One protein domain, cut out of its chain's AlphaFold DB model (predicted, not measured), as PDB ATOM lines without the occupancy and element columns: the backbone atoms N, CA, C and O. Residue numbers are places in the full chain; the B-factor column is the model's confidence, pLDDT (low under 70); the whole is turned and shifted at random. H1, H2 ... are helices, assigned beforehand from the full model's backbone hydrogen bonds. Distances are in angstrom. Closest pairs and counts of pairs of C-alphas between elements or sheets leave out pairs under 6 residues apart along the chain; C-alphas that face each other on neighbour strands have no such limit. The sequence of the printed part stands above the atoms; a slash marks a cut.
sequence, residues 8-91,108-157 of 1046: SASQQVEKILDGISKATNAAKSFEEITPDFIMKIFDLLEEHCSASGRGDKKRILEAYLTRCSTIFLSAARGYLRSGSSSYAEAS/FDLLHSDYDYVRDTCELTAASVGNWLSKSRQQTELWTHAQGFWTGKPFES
ATOM      1  N   SER A   8      10.130  -6.674  -5.375       73.69
ATOM      2  CA  SER A   8       9.037  -6.482  -6.346       73.69
ATOM      3  C   SER A   8       7.904  -5.636  -5.746       73.69
ATOM      4  O   SER A   8       7.413  -4.712  -6.392       73.69
ATOM      5  N   ALA A   9       7.575  -5.866  -4.470       75.69
ATOM      6  CA  ALA A   9       6.551  -5.120  -3.746       75.69
ATOM      7  C   ALA A   9       6.899  -3.627  -3.567       75.69
ATOM      8  O   ALA A   9       6.052  -2.768  -3.786       75.69
ATOM      9  N   SER A  10       8.163  -3.290  -3.276       76.50
ATOM     10  CA  SER A  10       8.623  -1.893  -3.159       76.50
ATOM     11  C   SER A  10       8.512  -1.144  -4.492       76.50
ATOM     12  O   SER A  10       8.008  -0.025  -4.533       76.50
ATOM     13  N   GLN A  11       8.873  -1.786  -5.608       79.75
ATOM     14  CA  GLN A  11       8.704  -1.193  -6.942       79.75
ATOM     15  C   GLN A  11       7.228  -0.995  -7.314       79.75
ATOM     16  O   GLN A  11       6.899  -0.052  -8.031       79.75
ATOM     17  N   GLN A  12       6.334  -1.874  -6.849       80.12
ATOM     18  CA  GLN A  12       4.893  -1.712  -7.048       80.12
ATOM     19  C   GLN A  12       4.338  -0.540  -6.235       80.12
ATOM     20  O   GLN A  12       3.594   0.261  -6.794       80.12
ATOM     21  N   VAL A  13       4.750  -0.385  -4.972       80.75
ATOM     22  CA  VAL A  13       4.392   0.786  -4.154       80.75
ATOM     23  C   VAL A  13       4.896   2.074  -4.811       80.75
ATOM     24  O   VAL A  13       4.122   3.009  -4.970       80.75
ATOM     25  N   GLU A  14       6.143   2.114  -5.290       81.56
ATOM     26  CA  GLU A  14       6.682   3.292  -5.988       81.56
ATOM     27  C   GLU A  14       5.927   3.609  -7.286       81.56
ATOM     28  O   GLU A  14       5.635   4.771  -7.546       81.56
ATOM     29  N   LYS A  15       5.532   2.601  -8.079       82.31
ATOM     30  CA  LYS A  15       4.690   2.814  -9.273       82.31
ATOM     31  C   LYS A  15       3.318   3.387  -8.925       82.31
ATOM     32  O   LYS A  15       2.819   4.235  -9.659       82.31
ATOM     33  N   ILE A  16       2.715   2.920  -7.831       81.62
ATOM     34  CA  ILE A  16       1.428   3.427  -7.342       81.62
ATOM     35  C   ILE A  16       1.576   4.896  -6.920       81.62
ATOM     36  O   ILE A  16       0.798   5.742  -7.353       81.62
ATOM     37  N   LEU A  17       2.610   5.211  -6.136       80.38
ATOM     38  CA  LEU A  17       2.891   6.567  -5.663       80.38
ATOM     39  C   LEU A  17       3.232   7.541  -6.804       80.38
ATOM     40  O   LEU A  17       2.736   8.669  -6.816       80.38
ATOM     41  N   ASP A  18       4.011   7.102  -7.795       80.88
ATOM     42  CA  ASP A  18       4.308   7.879  -9.005       80.88
ATOM     43  C   ASP A  18       3.054   8.129  -9.852       80.88
ATOM     44  O   ASP A  18       2.907   9.214 -10.416       80.88
ATOM     45  N   GLY A  19       2.144   7.152  -9.927       77.81
ATOM     46  CA  GLY A  19       0.867   7.285 -10.629       77.81
ATOM     47  C   GLY A  19      -0.019   8.377 -10.029       77.81
ATOM     48  O   GLY A  19      -0.560   9.191 -10.771       77.81
ATOM     49  N   ILE A  20      -0.090   8.449  -8.697       78.06
ATOM     50  CA  ILE A  20      -0.836   9.495  -7.979       78.06
ATOM     51  C   ILE A  20      -0.164  10.865  -8.165       78.06
ATOM     52  O   ILE A  20      -0.838  11.856  -8.425       78.06
ATOM     53  N   SER A  21       1.168  10.935  -8.069       75.25
ATOM     54  CA  SER A  21       1.900  12.206  -8.149       75.25
ATOM     55  C   SER A  21       1.978  12.800  -9.563       75.25
ATOM     56  O   SER A  21       2.118  14.016  -9.684       75.25
ATOM     57  N   LYS A  22       1.962  11.976 -10.621       71.19
ATOM     58  CA  LYS A  22       2.153  12.400 -12.027       71.19
ATOM     59  C   LYS A  22       0.857  12.406 -12.846       71.19
ATOM     60  O   LYS A  22       0.910  12.595 -14.062       71.19
ATOM     61  N   ALA A  23      -0.293  12.171 -12.216       67.56
ATOM     62  CA  ALA A  23      -1.576  12.156 -12.904       67.56
ATOM     63  C   ALA A  23      -1.874  13.514 -13.559       67.56
ATOM     64  O   ALA A  23      -1.825  14.562 -12.918       67.56
ATOM     65  N   THR A  24      -2.226  13.494 -14.848       59.06
ATOM     66  CA  THR A  24      -2.642  14.691 -15.602       59.06
ATOM     67  C   THR A  24      -3.994  15.234 -15.145       59.06
ATOM     68  O   THR A  24      -4.288  16.406 -15.362       59.06
ATOM     69  N   ASN A  25      -4.816  14.397 -14.505       67.94
ATOM     70  CA  ASN A  25      -6.090  14.772 -13.908       67.94
ATOM     71  C   ASN A  25      -6.076  14.410 -12.418       67.94
ATOM     72  O   ASN A  25      -6.431  13.291 -12.046       67.94
ATOM     73  N   ALA A  26      -5.664  15.379 -11.593       64.19
ATOM     74  CA  ALA A  26      -5.552  15.235 -10.144       64.19
ATOM     75  C   ALA A  26      -6.867  14.772  -9.485       64.19
ATOM     76  O   ALA A  26      -6.831  14.022  -8.509       64.19
ATOM     77  N   ALA A  27      -8.019  15.155 -10.051       66.88
ATOM     78  CA  ALA A  27      -9.327  14.792  -9.521       66.88
ATOM     79  C   ALA A  27      -9.668  13.318  -9.709       66.88
ATOM     80  O   ALA A  27     -10.006  12.637  -8.743       66.88
ATOM     81  N   LYS A  28      -9.479  12.792 -10.922       69.00
ATOM     82  CA  LYS A  28      -9.710  11.364 -11.185       69.00
ATOM     83  C   LYS A  28      -8.750  10.478 -10.395       69.00
ATOM     84  O   LYS A  28      -9.172   9.479  -9.831       69.00
ATOM     85  N   SER A  29      -7.481  10.874 -10.292       69.88
ATOM     86  CA  SER A  29      -6.499  10.107  -9.519       69.88
ATOM     87  C   SER A  29      -6.770  10.101  -8.015       69.88
ATOM     88  O   SER A  29      -6.400   9.140  -7.347       69.88
ATOM     89  N   PHE A  30      -7.384  11.155  -7.467       80.44
ATOM     90  CA  PHE A  30      -7.720  11.211  -6.045       80.44
ATOM     91  C   PHE A  30      -8.996  10.418  -5.724       80.44
ATOM     92  O   PHE A  30      -9.032   9.706  -4.724       80.44
ATOM     93  N   GLU A  31     -10.007  10.464  -6.597       76.94
ATOM     94  CA  GLU A  31     -11.252   9.687  -6.461       76.94
ATOM     95  C   GLU A  31     -11.016   8.159  -6.500       76.94
ATOM     96  O   GLU A  31     -11.784   7.393  -5.920       76.94
ATOM     97  N   GLU A  32      -9.918   7.697  -7.108       74.62
ATOM     98  CA  GLU A  32      -9.510   6.283  -7.123       74.62
ATOM     99  C   GLU A  32      -8.937   5.777  -5.776       74.62
ATOM    100  O   GLU A  32      -8.785   4.566  -5.574       74.62
ATOM    101  N   ILE A  33      -8.649   6.675  -4.823       79.12
ATOM    102  CA  ILE A  33      -8.055   6.357  -3.514       79.12
ATOM    103  C   ILE A  33      -9.142   5.845  -2.556       79.12
ATOM    104  O   ILE A  33      -9.627   6.537  -1.662       79.12
ATOM    105  N   THR A  34      -9.535   4.590  -2.751       80.06
ATOM    106  CA  THR A  34     -10.546   3.891  -1.944       80.06
ATOM    107  C   THR A  34      -9.943   3.194  -0.709       80.06
ATOM    108  O   THR A  34      -8.734   2.953  -0.654       80.06
ATOM    109  N   PRO A  35     -10.758   2.794   0.289       78.75
ATOM    110  CA  PRO A  35     -10.280   1.992   1.420       78.75
ATOM    111  C   PRO A  35      -9.565   0.696   0.999       78.75
ATOM    112  O   PRO A  35      -8.554   0.328   1.597       78.75
ATOM    113  N   ASP A  36     -10.035   0.043  -0.067       78.44
ATOM    114  CA  ASP A  36      -9.413  -1.166  -0.623       78.44
ATOM    115  C   ASP A  36      -8.052  -0.863  -1.263       78.44
ATOM    116  O   ASP A  36      -7.096  -1.630  -1.126       78.44
ATOM    117  N   PHE A  37      -7.935   0.290  -1.924       81.56
ATOM    118  CA  PHE A  37      -6.672   0.772  -2.475       81.56
ATOM    119  C   PHE A  37      -5.638   1.048  -1.373       81.56
ATOM    120  O   PHE A  37      -4.476   0.662  -1.502       81.56
ATOM    121  N   ILE A  38      -6.066   1.647  -0.257       84.06
ATOM    122  CA  ILE A  38      -5.226   1.865   0.931       84.06
ATOM    123  C   ILE A  38      -4.765   0.526   1.527       84.06
ATOM    124  O   ILE A  38      -3.583   0.368   1.834       84.06
ATOM    125  N   MET A  39      -5.663  -0.459   1.641       83.88
ATOM    126  CA  MET A  39      -5.309  -1.800   2.123       83.88
ATOM    127  C   MET A  39      -4.271  -2.483   1.241       83.88
ATOM    128  O   MET A  39      -3.296  -3.024   1.754       83.88
ATOM    129  N   LYS A  40      -4.406  -2.364  -0.082       85.38
ATOM    130  CA  LYS A  40      -3.427  -2.897  -1.033       85.38
ATOM    131  C   LYS A  40      -2.027  -2.301  -0.840       85.38
ATOM    132  O   LYS A  40      -1.036  -3.007  -1.007       85.38
ATOM    133  N   ILE A  41      -1.925  -1.017  -0.485       84.62
ATOM    134  CA  ILE A  41      -0.636  -0.390  -0.149       84.62
ATOM    135  C   ILE A  41      -0.059  -1.015   1.127       84.62
ATOM    136  O   ILE A  41       1.133  -1.317   1.157       84.62
ATOM    137  N   PHE A  42      -0.877  -1.247   2.159       87.44
ATOM    138  CA  PHE A  42      -0.413  -1.893   3.392       87.44
ATOM    139  C   PHE A  42       0.050  -3.334   3.165       87.44
ATOM    140  O   PHE A  42       1.134  -3.678   3.635       87.44
ATOM    141  N   ASP A  43      -0.676  -4.127   2.376       84.50
ATOM    142  CA  ASP A  43      -0.290  -5.503   2.035       84.50
ATOM    143  C   ASP A  43       1.078  -5.549   1.322       84.50
ATOM    144  O   ASP A  43       1.948  -6.357   1.652       84.50
ATOM    145  N   LEU A  44       1.322  -4.627   0.382       83.62
ATOM    146  CA  LEU A  44       2.605  -4.525  -0.327       83.62
ATOM    147  C   LEU A  44       3.751  -4.053   0.584       83.62
ATOM    148  O   LEU A  44       4.899  -4.479   0.420       83.62
ATOM    149  N   LEU A  45       3.466  -3.180   1.555       82.75
ATOM    150  CA  LEU A  45       4.448  -2.752   2.556       82.75
ATOM    151  C   LEU A  45       4.814  -3.896   3.515       82.75
ATOM    152  O   LEU A  45       5.994  -4.045   3.852       82.75
ATOM    153  N   GLU A  46       3.846  -4.733   3.899       81.69
ATOM    154  CA  GLU A  46       4.083  -5.959   4.675       81.69
ATOM    155  C   GLU A  46       4.952  -6.959   3.908       81.69
ATOM    156  O   GLU A  46       5.925  -7.489   4.459       81.69
ATOM    157  N   GLU A  47       4.658  -7.182   2.624       81.69
ATOM    158  CA  GLU A  47       5.444  -8.057   1.750       81.69
ATOM    159  C   GLU A  47       6.889  -7.544   1.613       81.69
ATOM    160  O   GLU A  47       7.856  -8.304   1.758       81.69
ATOM    161  N   HIS A  48       7.066  -6.234   1.413       77.75
ATOM    162  CA  HIS A  48       8.390  -5.624   1.323       77.75
ATOM    163  C   HIS A  48       9.192  -5.763   2.627       77.75
ATOM    164  O   HIS A  48      10.374  -6.123   2.586       77.75
ATOM    165  N   CYS A  49       8.564  -5.530   3.782       75.31
ATOM    166  CA  CYS A  49       9.219  -5.628   5.091       75.31
ATOM    167  C   CYS A  49       9.499  -7.067   5.530       75.31
ATOM    168  O   CYS A  49      10.433  -7.316   6.300       75.31
ATOM    169  N   SER A  50       8.724  -8.022   5.018       74.62
ATOM    170  CA  SER A  50       8.985  -9.450   5.182       74.62
ATOM    171  C   SER A  50      10.194  -9.902   4.353       74.62
ATOM    172  O   SER A  50      10.978 -10.726   4.822       74.62
ATOM    173  N   ALA A  51      10.401  -9.314   3.168       68.75
ATOM    174  CA  ALA A  51      11.534  -9.607   2.286       68.75
ATOM    175  C   ALA A  51      12.852  -8.901   2.687       68.75
ATOM    176  O   ALA A  51      13.939  -9.423   2.434       68.75
ATOM    177  N   SER A  52      12.784  -7.722   3.321       64.31
ATOM    178  CA  SER A  52      13.962  -6.944   3.738       64.31
ATOM    179  C   SER A  52      14.543  -7.465   5.063       64.31
ATOM    180  O   SER A  52      14.208  -7.017   6.158       64.31
ATOM    181  N   GLY A  53      15.407  -8.481   4.982       57.53
ATOM    182  CA  GLY A  53      15.922  -9.217   6.145       57.53
ATOM    183  C   GLY A  53      16.967  -8.507   7.025       57.53
ATOM    184  O   GLY A  53      17.379  -9.086   8.030       57.53
ATOM    185  N   ARG A  54      17.442  -7.295   6.689       53.19
ATOM    186  CA  ARG A  54      18.489  -6.577   7.454       53.19
ATOM    187  C   ARG A  54      18.272  -5.058   7.447       53.19
ATOM    188  O   ARG A  54      18.893  -4.341   6.671       53.19
ATOM    189  N   GLY A  55      17.405  -4.569   8.328       60.53
ATOM    190  CA  GLY A  55      17.181  -3.140   8.558       60.53
ATOM    191  C   GLY A  55      16.178  -2.909   9.685       60.53
ATOM    192  O   GLY A  55      15.404  -3.808  10.016       60.53
ATOM    193  N   ASP A  56      16.204  -1.720  10.288       70.12
ATOM    194  CA  ASP A  56      15.208  -1.299  11.275       70.12
ATOM    195  C   ASP A  56      13.840  -1.167  10.578       70.12
ATOM    196  O   ASP A  56      13.549  -0.162   9.924       70.12
ATOM    197  N   LYS A  57      13.039  -2.241  10.635       75.88
ATOM    198  CA  LYS A  57      11.779  -2.394   9.883       75.88
ATOM    199  C   LYS A  57      10.801  -1.261  10.164       75.88
ATOM    200  O   LYS A  57      10.153  -0.775   9.240       75.88
ATOM    201  N   LYS A  58      10.769  -0.785  11.413       80.56
ATOM    202  CA  LYS A  58       9.975   0.375  11.807       80.56
ATOM    203  C   LYS A  58      10.384   1.606  11.008       80.56
ATOM    204  O   LYS A  58       9.530   2.241  10.410       80.56
ATOM    205  N   ARG A  59      11.682   1.915  10.949       79.44
ATOM    206  CA  ARG A  59      12.195   3.098  10.242       79.44
ATOM    207  C   ARG A  59      11.890   3.055   8.741       79.44
ATOM    208  O   ARG A  59      11.636   4.097   8.146       79.44
ATOM    209  N   ILE A  60      11.898   1.863   8.137       80.06
ATOM    210  CA  ILE A  60      11.529   1.661   6.725       80.06
ATOM    211  C   ILE A  60      10.028   1.907   6.524       80.06
ATOM    212  O   ILE A  60       9.654   2.702   5.664       80.06
ATOM    213  N   LEU A  61       9.173   1.280   7.340       82.69
ATOM    214  CA  LEU A  61       7.721   1.476   7.286       82.69
ATOM    215  C   LEU A  61       7.332   2.929   7.559       82.69
ATOM    216  O   LEU A  61       6.523   3.488   6.834       82.69
ATOM    217  N   GLU A  62       7.941   3.565   8.555       84.62
ATOM    218  CA  GLU A  62       7.697   4.960   8.920       84.62
ATOM    219  C   GLU A  62       8.095   5.915   7.785       84.62
ATOM    220  O   GLU A  62       7.345   6.841   7.476       84.62
ATOM    221  N   ALA A  63       9.206   5.655   7.084       83.50
ATOM    222  CA  ALA A  63       9.597   6.428   5.904       83.50
ATOM    223  C   ALA A  63       8.591   6.281   4.747       83.50
ATOM    224  O   ALA A  63       8.220   7.284   4.130       83.50
ATOM    225  N   TYR A  64       8.109   5.062   4.479       85.69
ATOM    226  CA  TYR A  64       7.075   4.827   3.467       85.69
ATOM    227  C   TYR A  64       5.733   5.454   3.851       85.69
ATOM    228  O   TYR A  64       5.145   6.148   3.032       85.69
ATOM    229  N   LEU A  65       5.270   5.288   5.092       87.38
ATOM    230  CA  LEU A  65       4.024   5.886   5.585       87.38
ATOM    231  C   LEU A  65       4.070   7.418   5.555       87.38
ATOM    232  O   LEU A  65       3.093   8.053   5.155       87.38
ATOM    233  N   THR A  66       5.211   8.017   5.909       87.38
ATOM    234  CA  THR A  66       5.425   9.469   5.810       87.38
ATOM    235  C   THR A  66       5.355   9.917   4.353       87.38
ATOM    236  O   THR A  66       4.621  10.848   4.029       87.38
ATOM    237  N   ARG A  67       6.035   9.213   3.441       85.19
ATOM    238  CA  ARG A  67       6.012   9.535   2.009       85.19
ATOM    239  C   ARG A  67       4.623   9.365   1.389       85.19
ATOM    240  O   ARG A  67       4.170  10.260   0.677       85.19
ATOM    241  N   CYS A  68       3.919   8.279   1.702       86.19
ATOM    242  CA  CYS A  68       2.525   8.086   1.310       86.19
ATOM    243  C   CYS A  68       1.665   9.250   1.807       86.19
ATOM    244  O   CYS A  68       0.950   9.849   1.013       86.19
ATOM    245  N   SER A  69       1.805   9.645   3.077       88.00
ATOM    246  CA  SER A  69       1.068  10.782   3.648       88.00
ATOM    247  C   SER A  69       1.359  12.089   2.902       88.00
ATOM    248  O   SER A  69       0.424  12.806   2.565       88.00
ATOM    249  N   THR A  70       2.618  12.375   2.545       86.75
ATOM    250  CA  THR A  70       2.961  13.578   1.757       86.75
ATOM    251  C   THR A  70       2.355  13.572   0.354       86.75
ATOM    252  O   THR A  70       1.879  14.606  -0.115       86.75
ATOM    253  N   ILE A  71       2.318  12.412  -0.308       83.94
ATOM    254  CA  ILE A  71       1.740  12.276  -1.648       83.94
ATOM    255  C   ILE A  71       0.215  12.382  -1.573       83.94
ATOM    256  O   ILE A  71      -0.366  13.152  -2.335       83.94
ATOM    257  N   PHE A  72      -0.425  11.717  -0.607       84.88
ATOM    258  CA  PHE A  72      -1.860  11.852  -0.350       84.88
ATOM    259  C   PHE A  72      -2.255  13.294  -0.035       84.88
ATOM    260  O   PHE A  72      -3.250  13.772  -0.567       84.88
ATOM    261  N   LEU A  73      -1.458  14.016   0.754       85.38
ATOM    262  CA  LEU A  73      -1.667  15.439   1.028       85.38
ATOM    263  C   LEU A  73      -1.558  16.301  -0.228       85.38
ATOM    264  O   LEU A  73      -2.392  17.177  -0.444       85.38
ATOM    265  N   SER A  74      -0.550  16.054  -1.069       83.44
ATOM    266  CA  SER A  74      -0.396  16.774  -2.336       83.44
ATOM    267  C   SER A  74      -1.564  16.509  -3.291       83.44
ATOM    268  O   SER A  74      -2.074  17.444  -3.904       83.44
ATOM    269  N   ALA A  75      -2.046  15.265  -3.343       82.94
ATOM    270  CA  ALA A  75      -3.190  14.869  -4.151       82.94
ATOM    271  C   ALA A  75      -4.501  15.459  -3.607       82.94
ATOM    272  O   ALA A  75      -5.288  15.988  -4.381       82.94
ATOM    273  N   ALA A  76      -4.691  15.466  -2.283       84.81
ATOM    274  CA  ALA A  76      -5.829  16.092  -1.613       84.81
ATOM    275  C   ALA A  76      -5.876  17.606  -1.868       84.81
ATOM    276  O   ALA A  76      -6.910  18.139  -2.258       84.81
ATOM    277  N   ARG A  77      -4.743  18.311  -1.727       84.94
ATOM    278  CA  ARG A  77      -4.641  19.743  -2.065       84.94
ATOM    279  C   ARG A  77      -4.883  19.993  -3.555       84.94
ATOM    280  O   ARG A  77      -5.534  20.970  -3.905       84.94
ATOM    281  N   GLY A  78      -4.373  19.119  -4.423       79.62
ATOM    282  CA  GLY A  78      -4.629  19.163  -5.861       79.62
ATOM    283  C   GLY A  78      -6.116  19.028  -6.187       79.62
ATOM    284  O   GLY A  78      -6.637  19.836  -6.950       79.62
ATOM    285  N   TYR A  79      -6.803  18.081  -5.545       83.19
ATOM    286  CA  TYR A  79      -8.239  17.863  -5.695       83.19
ATOM    287  C   TYR A  79      -9.065  19.057  -5.209       83.19
ATOM    288  O   TYR A  79      -9.927  19.550  -5.934       83.19
ATOM    289  N   LEU A  80      -8.732  19.597  -4.034       83.19
ATOM    290  CA  LEU A  80      -9.372  20.792  -3.480       83.19
ATOM    291  C   LEU A  80      -9.188  22.041  -4.365       83.19
ATOM    292  O   LEU A  80     -10.045  22.915  -4.349       83.19
ATOM    293  N   ARG A  81      -8.106  22.121  -5.157       81.31
ATOM    294  CA  ARG A  81      -7.862  23.202  -6.138       81.31
ATOM    295  C   ARG A  81      -8.505  22.954  -7.506       81.31
ATOM    296  O   ARG A  81      -8.644  23.892  -8.287       81.31
ATOM    297  N   SER A  82      -8.832  21.705  -7.843       74.00
ATOM    298  CA  SER A  82      -9.420  21.341  -9.141       74.00
ATOM    299  C   SER A  82     -10.936  21.145  -9.103       74.00
ATOM    300  O   SER A  82     -11.571  21.253 -10.151       74.00
ATOM    301  N   GLY A  83     -11.505  20.867  -7.928       72.00
ATOM    302  CA  GLY A  83     -12.905  20.477  -7.764       72.00
ATOM    303  C   GLY A  83     -13.172  19.032  -8.195       72.00
ATOM    304  O   GLY A  83     -12.292  18.355  -8.741       72.00
ATOM    305  N   SER A  84     -14.393  18.554  -7.938       68.94
ATOM    306  CA  SER A  84     -14.828  17.205  -8.319       68.94
ATOM    307  C   SER A  84     -14.851  16.997  -9.838       68.94
ATOM    308  O   SER A  84     -15.019  17.940 -10.621       68.94
ATOM    309  N   SER A  85     -14.733  15.740 -10.279       62.81
ATOM    310  CA  SER A  85     -14.865  15.387 -11.701       62.81
ATOM    311  C   SER A  85     -16.214  15.838 -12.298       62.81
ATOM    312  O   SER A  85     -16.267  16.281 -13.447       62.81
ATOM    313  N   SER A  86     -17.273  15.843 -11.481       58.31
ATOM    314  CA  SER A  86     -18.611  16.345 -11.823       58.31
ATOM    315  C   SER A  86     -18.664  17.867 -12.034       58.31
ATOM    316  O   SER A  86     -19.345  18.328 -12.952       58.31
ATOM    317  N   TYR A  87     -17.916  18.659 -11.255       58.06
ATOM    318  CA  TYR A  87     -17.821  20.112 -11.449       58.06
ATOM    319  C   TYR A  87     -17.144  20.464 -12.782       58.06
ATOM    320  O   TYR A  87     -17.607  21.346 -13.507       58.06
ATOM    321  N   ALA A  88     -16.086  19.735 -13.154       56.44
ATOM    322  CA  ALA A  88     -15.401  19.925 -14.433       56.44
ATOM    323  C   ALA A  88     -16.311  19.622 -15.643       56.44
ATOM    324  O   ALA A  88     -16.257  20.326 -16.654       56.44
ATOM    325  N   GLU A  89     -17.184  18.615 -15.535       56.22
ATOM    326  CA  GLU A  89     -18.178  18.273 -16.563       56.22
ATOM    327  C   GLU A  89     -19.335  19.290 -16.622       56.22
ATOM    328  O   GLU A  89     -19.728  19.718 -17.711       56.22
ATOM    329  N   ALA A  90     -19.837  19.744 -15.469       52.78
ATOM    330  CA  ALA A  90     -20.887  20.761 -15.377       52.78
ATOM    331  C   ALA A  90     -20.421  22.141 -15.884       52.78
ATOM    332  O   ALA A  90     -21.141  22.813 -16.626       52.78
ATOM    333  N   SER A  91     -19.184  22.538 -15.564       52.31
ATOM    334  CA  SER A  91     -18.553  23.758 -16.086       52.31
ATOM    335  C   SER A  91     -18.394  23.716 -17.614       52.31
ATOM    336  O   SER A  91     -18.623  24.724 -18.287       52.31
ATOM    337  N   PHE A 108     -11.656  26.199 -10.056       68.44
ATOM    338  CA  PHE A 108     -12.554  25.937  -8.925       68.44
ATOM    339  C   PHE A 108     -12.009  26.641  -7.680       68.44
ATOM    340  O   PHE A 108     -10.846  26.448  -7.327       68.44
ATOM    341  N   ASP A 109     -12.851  27.440  -7.030       78.06
ATOM    342  CA  ASP A 109     -12.486  28.212  -5.842       78.06
ATOM    343  C   ASP A 109     -13.361  27.814  -4.652       78.06
ATOM    344  O   ASP A 109     -14.586  27.953  -4.693       78.06
ATOM    345  N   LEU A 110     -12.718  27.360  -3.577       82.19
ATOM    346  CA  LEU A 110     -13.356  26.918  -2.337       82.19
ATOM    347  C   LEU A 110     -14.164  28.025  -1.648       82.19
ATOM    348  O   LEU A 110     -15.107  27.712  -0.918       82.19
ATOM    349  N   LEU A 111     -13.821  29.301  -1.862       83.25
ATOM    350  CA  LEU A 111     -14.505  30.416  -1.205       83.25
ATOM    351  C   LEU A 111     -15.695  30.969  -1.982       83.25
ATOM    352  O   LEU A 111     -16.638  31.438  -1.350       83.25
ATOM    353  N   HIS A 112     -15.687  30.887  -3.314       80.75
ATOM    354  CA  HIS A 112     -16.680  31.560  -4.161       80.75
ATOM    355  C   HIS A 112     -17.541  30.607  -5.007       80.75
ATOM    356  O   HIS A 112     -18.637  30.989  -5.410       80.75
ATOM    357  N   SER A 113     -17.102  29.365  -5.242       80.50
ATOM    358  CA  SER A 113     -17.859  28.374  -6.030       80.50
ATOM    359  C   SER A 113     -19.083  27.848  -5.272       80.50
ATOM    360  O   SER A 113     -19.113  27.892  -4.046       80.50
ATOM    361  N   ASP A 114     -20.090  27.326  -5.974       80.19
ATOM    362  CA  ASP A 114     -21.353  26.840  -5.394       80.19
ATOM    363  C   ASP A 114     -21.170  25.926  -4.166       80.19
ATOM    364  O   ASP A 114     -20.353  25.000  -4.167       80.19
ATOM    365  N   TYR A 115     -21.950  26.184  -3.107       84.62
ATOM    366  CA  TYR A 115     -21.779  25.537  -1.799       84.62
ATOM    367  C   TYR A 115     -21.860  24.010  -1.864       84.62
ATOM    368  O   TYR A 115     -21.015  23.355  -1.267       84.62
ATOM    369  N   ASP A 116     -22.821  23.440  -2.597       82.50
ATOM    370  CA  ASP A 116     -22.984  21.983  -2.667       82.50
ATOM    371  C   ASP A 116     -21.749  21.297  -3.268       82.50
ATOM    372  O   ASP A 116     -21.256  20.318  -2.715       82.50
ATOM    373  N   TYR A 117     -21.173  21.868  -4.332       82.38
ATOM    374  CA  TYR A 117     -19.949  21.338  -4.936       82.38
ATOM    375  C   TYR A 117     -18.735  21.490  -4.013       82.38
ATOM    376  O   TYR A 117     -17.897  20.588  -3.950       82.38
ATOM    377  N   VAL A 118     -18.631  22.609  -3.284       85.94
ATOM    378  CA  VAL A 118     -17.572  22.813  -2.283       85.94
ATOM    379  C   VAL A 118     -17.718  21.826  -1.126       85.94
ATOM    380  O   VAL A 118     -16.734  21.182  -0.766       85.94
ATOM    381  N   ARG A 119     -18.930  21.651  -0.585       86.81
ATOM    382  CA  ARG A 119     -19.235  20.690   0.483       86.81
ATOM    383  C   ARG A 119     -18.829  19.285   0.063       86.81
ATOM    384  O   ARG A 119     -18.028  18.671   0.757       86.81
ATOM    385  N   ASP A 120     -19.314  18.808  -1.079       84.81
ATOM    386  CA  ASP A 120     -19.070  17.436  -1.530       84.81
ATOM    387  C   ASP A 120     -17.571  17.179  -1.773       84.81
ATOM    388  O   ASP A 120     -17.034  16.141  -1.380       84.81
ATOM    389  N   THR A 121     -16.860  18.155  -2.354       85.25
ATOM    390  CA  THR A 121     -15.404  18.071  -2.581       85.25
ATOM    391  C   THR A 121     -14.638  18.025  -1.251       85.25
ATOM    392  O   THR A 121     -13.742  17.194  -1.070       85.25
ATOM    393  N   CYS A 122     -14.993  18.889  -0.297       88.12
ATOM    394  CA  CYS A 122     -14.371  18.945   1.023       88.12
ATOM    395  C   CYS A 122     -14.678  17.698   1.870       88.12
ATOM    396  O   CYS A 122     -13.759  17.137   2.466       88.12
ATOM    397  N   GLU A 123     -15.924  17.219   1.888       87.94
ATOM    398  CA  GLU A 123     -16.345  16.019   2.626       87.94
ATOM    399  C   GLU A 123     -15.676  14.754   2.085       87.94
ATOM    400  O   GLU A 123     -15.170  13.948   2.867       87.94
ATOM    401  N   LEU A 124     -15.591  14.597   0.758       86.38
ATOM    402  CA  LEU A 124     -14.876  13.473   0.154       86.38
ATOM    403  C   LEU A 124     -13.384  13.514   0.505       86.38
ATOM    404  O   LEU A 124     -12.799  12.494   0.874       86.38
ATOM    405  N   THR A 125     -12.770  14.698   0.443       87.50
ATOM    406  CA  THR A 125     -11.360  14.874   0.820       87.50
ATOM    407  C   THR A 125     -11.133  14.540   2.291       87.50
ATOM    408  O   THR A 125     -10.203  13.797   2.619       87.50
ATOM    409  N   ALA A 126     -12.000  15.040   3.175       88.06
ATOM    410  CA  ALA A 126     -11.934  14.781   4.605       88.06
ATOM    411  C   ALA A 126     -12.127  13.292   4.925       88.06
ATOM    412  O   ALA A 126     -11.364  12.725   5.707       88.06
ATOM    413  N   ALA A 127     -13.078  12.626   4.266       86.94
ATOM    414  CA  ALA A 127     -13.309  11.196   4.417       86.94
ATOM    415  C   ALA A 127     -12.096  10.372   3.961       86.94
ATOM    416  O   ALA A 127     -11.653   9.482   4.687       86.94
ATOM    417  N   SER A 128     -11.508  10.674   2.802       85.19
ATOM    418  CA  SER A 128     -10.352   9.939   2.271       85.19
ATOM    419  C   SER A 128      -9.091  10.128   3.124       85.19
ATOM    420  O   SER A 128      -8.429   9.147   3.476       85.19
ATOM    421  N   VAL A 129      -8.782  11.365   3.533       87.56
ATOM    422  CA  VAL A 129      -7.635  11.659   4.414       87.56
ATOM    423  C   VAL A 129      -7.864  11.103   5.828       87.56
ATOM    424  O   VAL A 129      -6.947  10.538   6.430       87.56
ATOM    425  N   GLY A 130      -9.093  11.181   6.344       87.25
ATOM    426  CA  GLY A 130      -9.489  10.592   7.625       87.25
ATOM    427  C   GLY A 130      -9.403   9.063   7.625       87.25
ATOM    428  O   GLY A 130      -8.882   8.474   8.575       87.25
ATOM    429  N   ASN A 131      -9.821   8.415   6.536       87.12
ATOM    430  CA  ASN A 131      -9.682   6.971   6.345       87.12
ATOM    431  C   ASN A 131      -8.211   6.552   6.291       87.12
ATOM    432  O   ASN A 131      -7.844   5.574   6.943       87.12
ATOM    433  N   TRP A 132      -7.354   7.301   5.590       88.75
ATOM    434  CA  TRP A 132      -5.907   7.062   5.590       88.75
ATOM    435  C   TRP A 132      -5.316   7.129   7.006       88.75
ATOM    436  O   TRP A 132      -4.595   6.217   7.416       88.75
ATOM    437  N   LEU A 133      -5.659   8.156   7.791       87.25
ATOM    438  CA  LEU A 133      -5.196   8.298   9.178       87.25
ATOM    439  C   LEU A 133      -5.715   7.182  10.095       87.25
ATOM    440  O   LEU A 133      -4.938   6.568  10.824       87.25
ATOM    441  N   SER A 134      -7.015   6.889  10.047       86.06
ATOM    442  CA  SER A 134      -7.637   5.831  10.852       86.06
ATOM    443  C   SER A 134      -7.044   4.461  10.521       86.06
ATOM    444  O   SER A 134      -6.671   3.696  11.415       86.06
ATOM    445  N   LYS A 135      -6.883   4.163   9.226       85.69
ATOM    446  CA  LYS A 135      -6.413   2.858   8.775       85.69
ATOM    447  C   LYS A 135      -4.914   2.668   8.973       85.69
ATOM    448  O   LYS A 135      -4.517   1.592   9.405       85.69
ATOM    449  N   SER A 136      -4.091   3.695   8.752       86.06
ATOM    450  CA  SER A 136      -2.654   3.642   9.077       86.06
ATOM    451  C   SER A 136      -2.413   3.467  10.580       86.06
ATOM    452  O   SER A 136      -1.560   2.673  10.986       86.06
ATOM    453  N   ARG A 137      -3.224   4.115  11.423       85.94
ATOM    454  CA  ARG A 137      -3.208   3.897  12.873       85.94
ATOM    455  C   ARG A 137      -3.612   2.468  13.244       85.94
ATOM    456  O   ARG A 137      -2.851   1.791  13.928       85.94
ATOM    457  N   GLN A 138      -4.750   1.980  12.746       85.12
ATOM    458  CA  GLN A 138      -5.207   0.608  12.998       85.12
ATOM    459  C   GLN A 138      -4.170  -0.427  12.536       85.12
ATOM    460  O   GLN A 138      -3.905  -1.401  13.238       85.12
ATOM    461  N   GLN A 139      -3.560  -0.214  11.368       83.94
ATOM    462  CA  GLN A 139      -2.578  -1.137  10.813       83.94
ATOM    463  C   GLN A 139      -1.281  -1.154  11.629       83.94
ATOM    464  O   GLN A 139      -0.739  -2.222  11.900       83.94
ATOM    465  N   THR A 140      -0.806   0.003  12.099       84.00
ATOM    466  CA  THR A 140       0.379   0.057  12.973       84.00
ATOM    467  C   THR A 140       0.126  -0.555  14.355       84.00
ATOM    468  O   THR A 140       1.018  -1.199  14.910       84.00
ATOM    469  N   GLU A 141      -1.098  -0.458  14.882       82.94
ATOM    470  CA  GLU A 141      -1.522  -1.188  16.087       82.94
ATOM    471  C   GLU A 141      -1.511  -2.712  15.851       82.94
ATOM    472  O   GLU A 141      -0.945  -3.463  16.651       82.94
ATOM    473  N   LEU A 142      -2.030  -3.186  14.712       81.94
ATOM    474  CA  LEU A 142      -1.986  -4.605  14.332       81.94
ATOM    475  C   LEU A 142      -0.547  -5.121  14.154       81.94
ATOM    476  O   LEU A 142      -0.210  -6.188  14.672       81.94
ATOM    477  N   TRP A 143       0.330  -4.352  13.502       81.31
ATOM    478  CA  TRP A 143       1.753  -4.685  13.332       81.31
ATOM    479  C   TRP A 143       2.529  -4.766  14.644       81.31
ATOM    480  O   TRP A 143       3.527  -5.491  14.723       81.31
ATOM    481  N   THR A 144       2.057  -4.065  15.675       77.50
ATOM    482  CA  THR A 144       2.619  -4.133  17.026       77.50
ATOM    483  C   THR A 144       2.286  -5.470  17.697       77.50
ATOM    484  O   THR A 144       3.142  -6.056  18.358       77.50
ATOM    485  N   HIS A 145       1.067  -5.987  17.503       67.25
ATOM    486  CA  HIS A 145       0.593  -7.211  18.160       67.25
ATOM    487  C   HIS A 145       0.900  -8.505  17.397       67.25
ATOM    488  O   HIS A 145       1.136  -9.534  18.029       67.25
ATOM    489  N   ALA A 146       0.879  -8.485  16.062       59.19
ATOM    490  CA  ALA A 146       0.882  -9.711  15.267       59.19
ATOM    491  C   ALA A 146       2.278 -10.171  14.808       59.19
ATOM    492  O   ALA A 146       2.486 -11.372  14.651       59.19
ATOM    493  N   GLN A 147       3.219  -9.253  14.531       61.41
ATOM    494  CA  GLN A 147       4.406  -9.594  13.719       61.41
ATOM    495  C   GLN A 147       5.707  -8.845  14.085       61.41
ATOM    496  O   GLN A 147       6.730  -9.037  13.428       61.41
ATOM    497  N   GLY A 148       5.714  -8.008  15.132       66.25
ATOM    498  CA  GLY A 148       6.918  -7.291  15.587       66.25
ATOM    499  C   GLY A 148       7.502  -6.310  14.558       66.25
ATOM    500  O   GLY A 148       8.661  -5.914  14.670       66.25
ATOM    501  N   PHE A 149       6.722  -5.937  13.538       68.81
ATOM    502  CA  PHE A 149       7.119  -4.995  12.487       68.81
ATOM    503  C   PHE A 149       7.106  -3.541  12.961       68.81
ATOM    504  O   PHE A 149       7.855  -2.717  12.435       68.81
ATOM    505  N   TRP A 150       6.294  -3.241  13.976       77.19
ATOM    506  CA  TRP A 150       6.162  -1.916  14.566       77.19
ATOM    507  C   TRP A 150       6.417  -1.971  16.072       77.19
ATOM    508  O   TRP A 150       5.965  -2.886  16.757       77.19
ATOM    509  N   THR A 151       7.157  -0.993  16.596       69.94
ATOM    510  CA  THR A 151       7.433  -0.866  18.032       69.94
ATOM    511  C   THR A 151       7.255   0.587  18.482       69.94
ATOM    512  O   THR A 151       7.872   1.514  17.947       69.94
ATOM    513  N   GLY A 152       6.397   0.813  19.481       72.94
ATOM    514  CA  GLY A 152       6.103   2.143  20.032       72.94
ATOM    515  C   GLY A 152       4.716   2.674  19.659       72.94
ATOM    516  O   GLY A 152       3.797   1.899  19.422       72.94
ATOM    517  N   LYS A 153       4.553   4.005  19.667       77.69
ATOM    518  CA  LYS A 153       3.261   4.662  19.394       77.69
ATOM    519  C   LYS A 153       2.786   4.391  17.953       77.69
ATOM    520  O   LYS A 153       3.646   4.290  17.075       77.69
ATOM    521  N   PRO A 154       1.467   4.290  17.700       82.56
ATOM    522  CA  PRO A 154       0.914   4.190  16.349       82.56
ATOM    523  C   PRO A 154       1.352   5.362  15.466       82.56
ATOM    524  O   PRO A 154       1.624   6.452  15.973       82.56
ATOM    525  N   PHE A 155       1.419   5.137  14.155       84.81
ATOM    526  CA  PHE A 155       1.766   6.190  13.202       84.81
ATOM    527  C   PHE A 155       0.660   7.248  13.132       84.81
ATOM    528  O   PHE A 155      -0.520   6.918  13.030       84.81
ATOM    529  N   GLU A 156       1.052   8.520  13.149       83.56
ATOM    530  CA  GLU A 156       0.153   9.655  12.958       83.56
ATOM    531  C   GLU A 156       0.855  10.725  12.114       83.56
ATOM    532  O   GLU A 156       1.981  11.107  12.426       83.56
ATOM    533  N   SER A 157       0.188  11.244  11.077       85.81
ATOM    534  CA  SER A 157       0.674  12.413  10.330       85.81
ATOM    535  C   SER A 157       0.059  13.688  10.895       85.81
ATOM    536  O   SER A 157      -1.165  13.843  10.924       85.81
TER     537      SER A 157
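Overview. This is residues 8 to 91 and 108 to 157 of the 1046 residues of the protein "Putative Cytoplasmic dynein 2 heavy chain 1" of Streblomastix strix (UniProt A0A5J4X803). An elongated up-and-down bundle of four helices, H1, H3, H4 and H6, each runs against the one before; short H2 packs steeply on H4, and H5 lies at one end. The printed part has 134 residues, 102 of them in six named helices, H1 to H6 in order along the chain, with no named strand; the class is all helix. The whole is only just compact, close to loose (radius of gyration of the C-alphas 16.6 A), spanning 53 by 27 by 20 A.

Along the chain. H1, residues 8 to 21, begins at C-alpha (9.037, -6.482, -6.346). H2 is 26 to 31, H3 35 to 51, H4 57 to 82 (37.1 A), H5 85 to 91. H6, 115 to 146, 45.2 A, ends at (0.882, -9.711, 15.267).

Arrangement. The hub H4 touches H6, closest C-alphas Ala 76 and Thr 125, 6.2 A, at a shallow tilt of 6 degrees, opposite ways. H3 and H4 form a hairpin, closest C-alphas Cys 49 and Lys 57, 6.3 A. H1 and H6 are apart. In the six helices every O i to N i+4 pair is within hydrogen-bond range.

Size, cuts and confidence. Residues 92 to 107 are cut out, a 9.6 A gap between C-alphas 91 and 108. Low confidence includes 84 to 91.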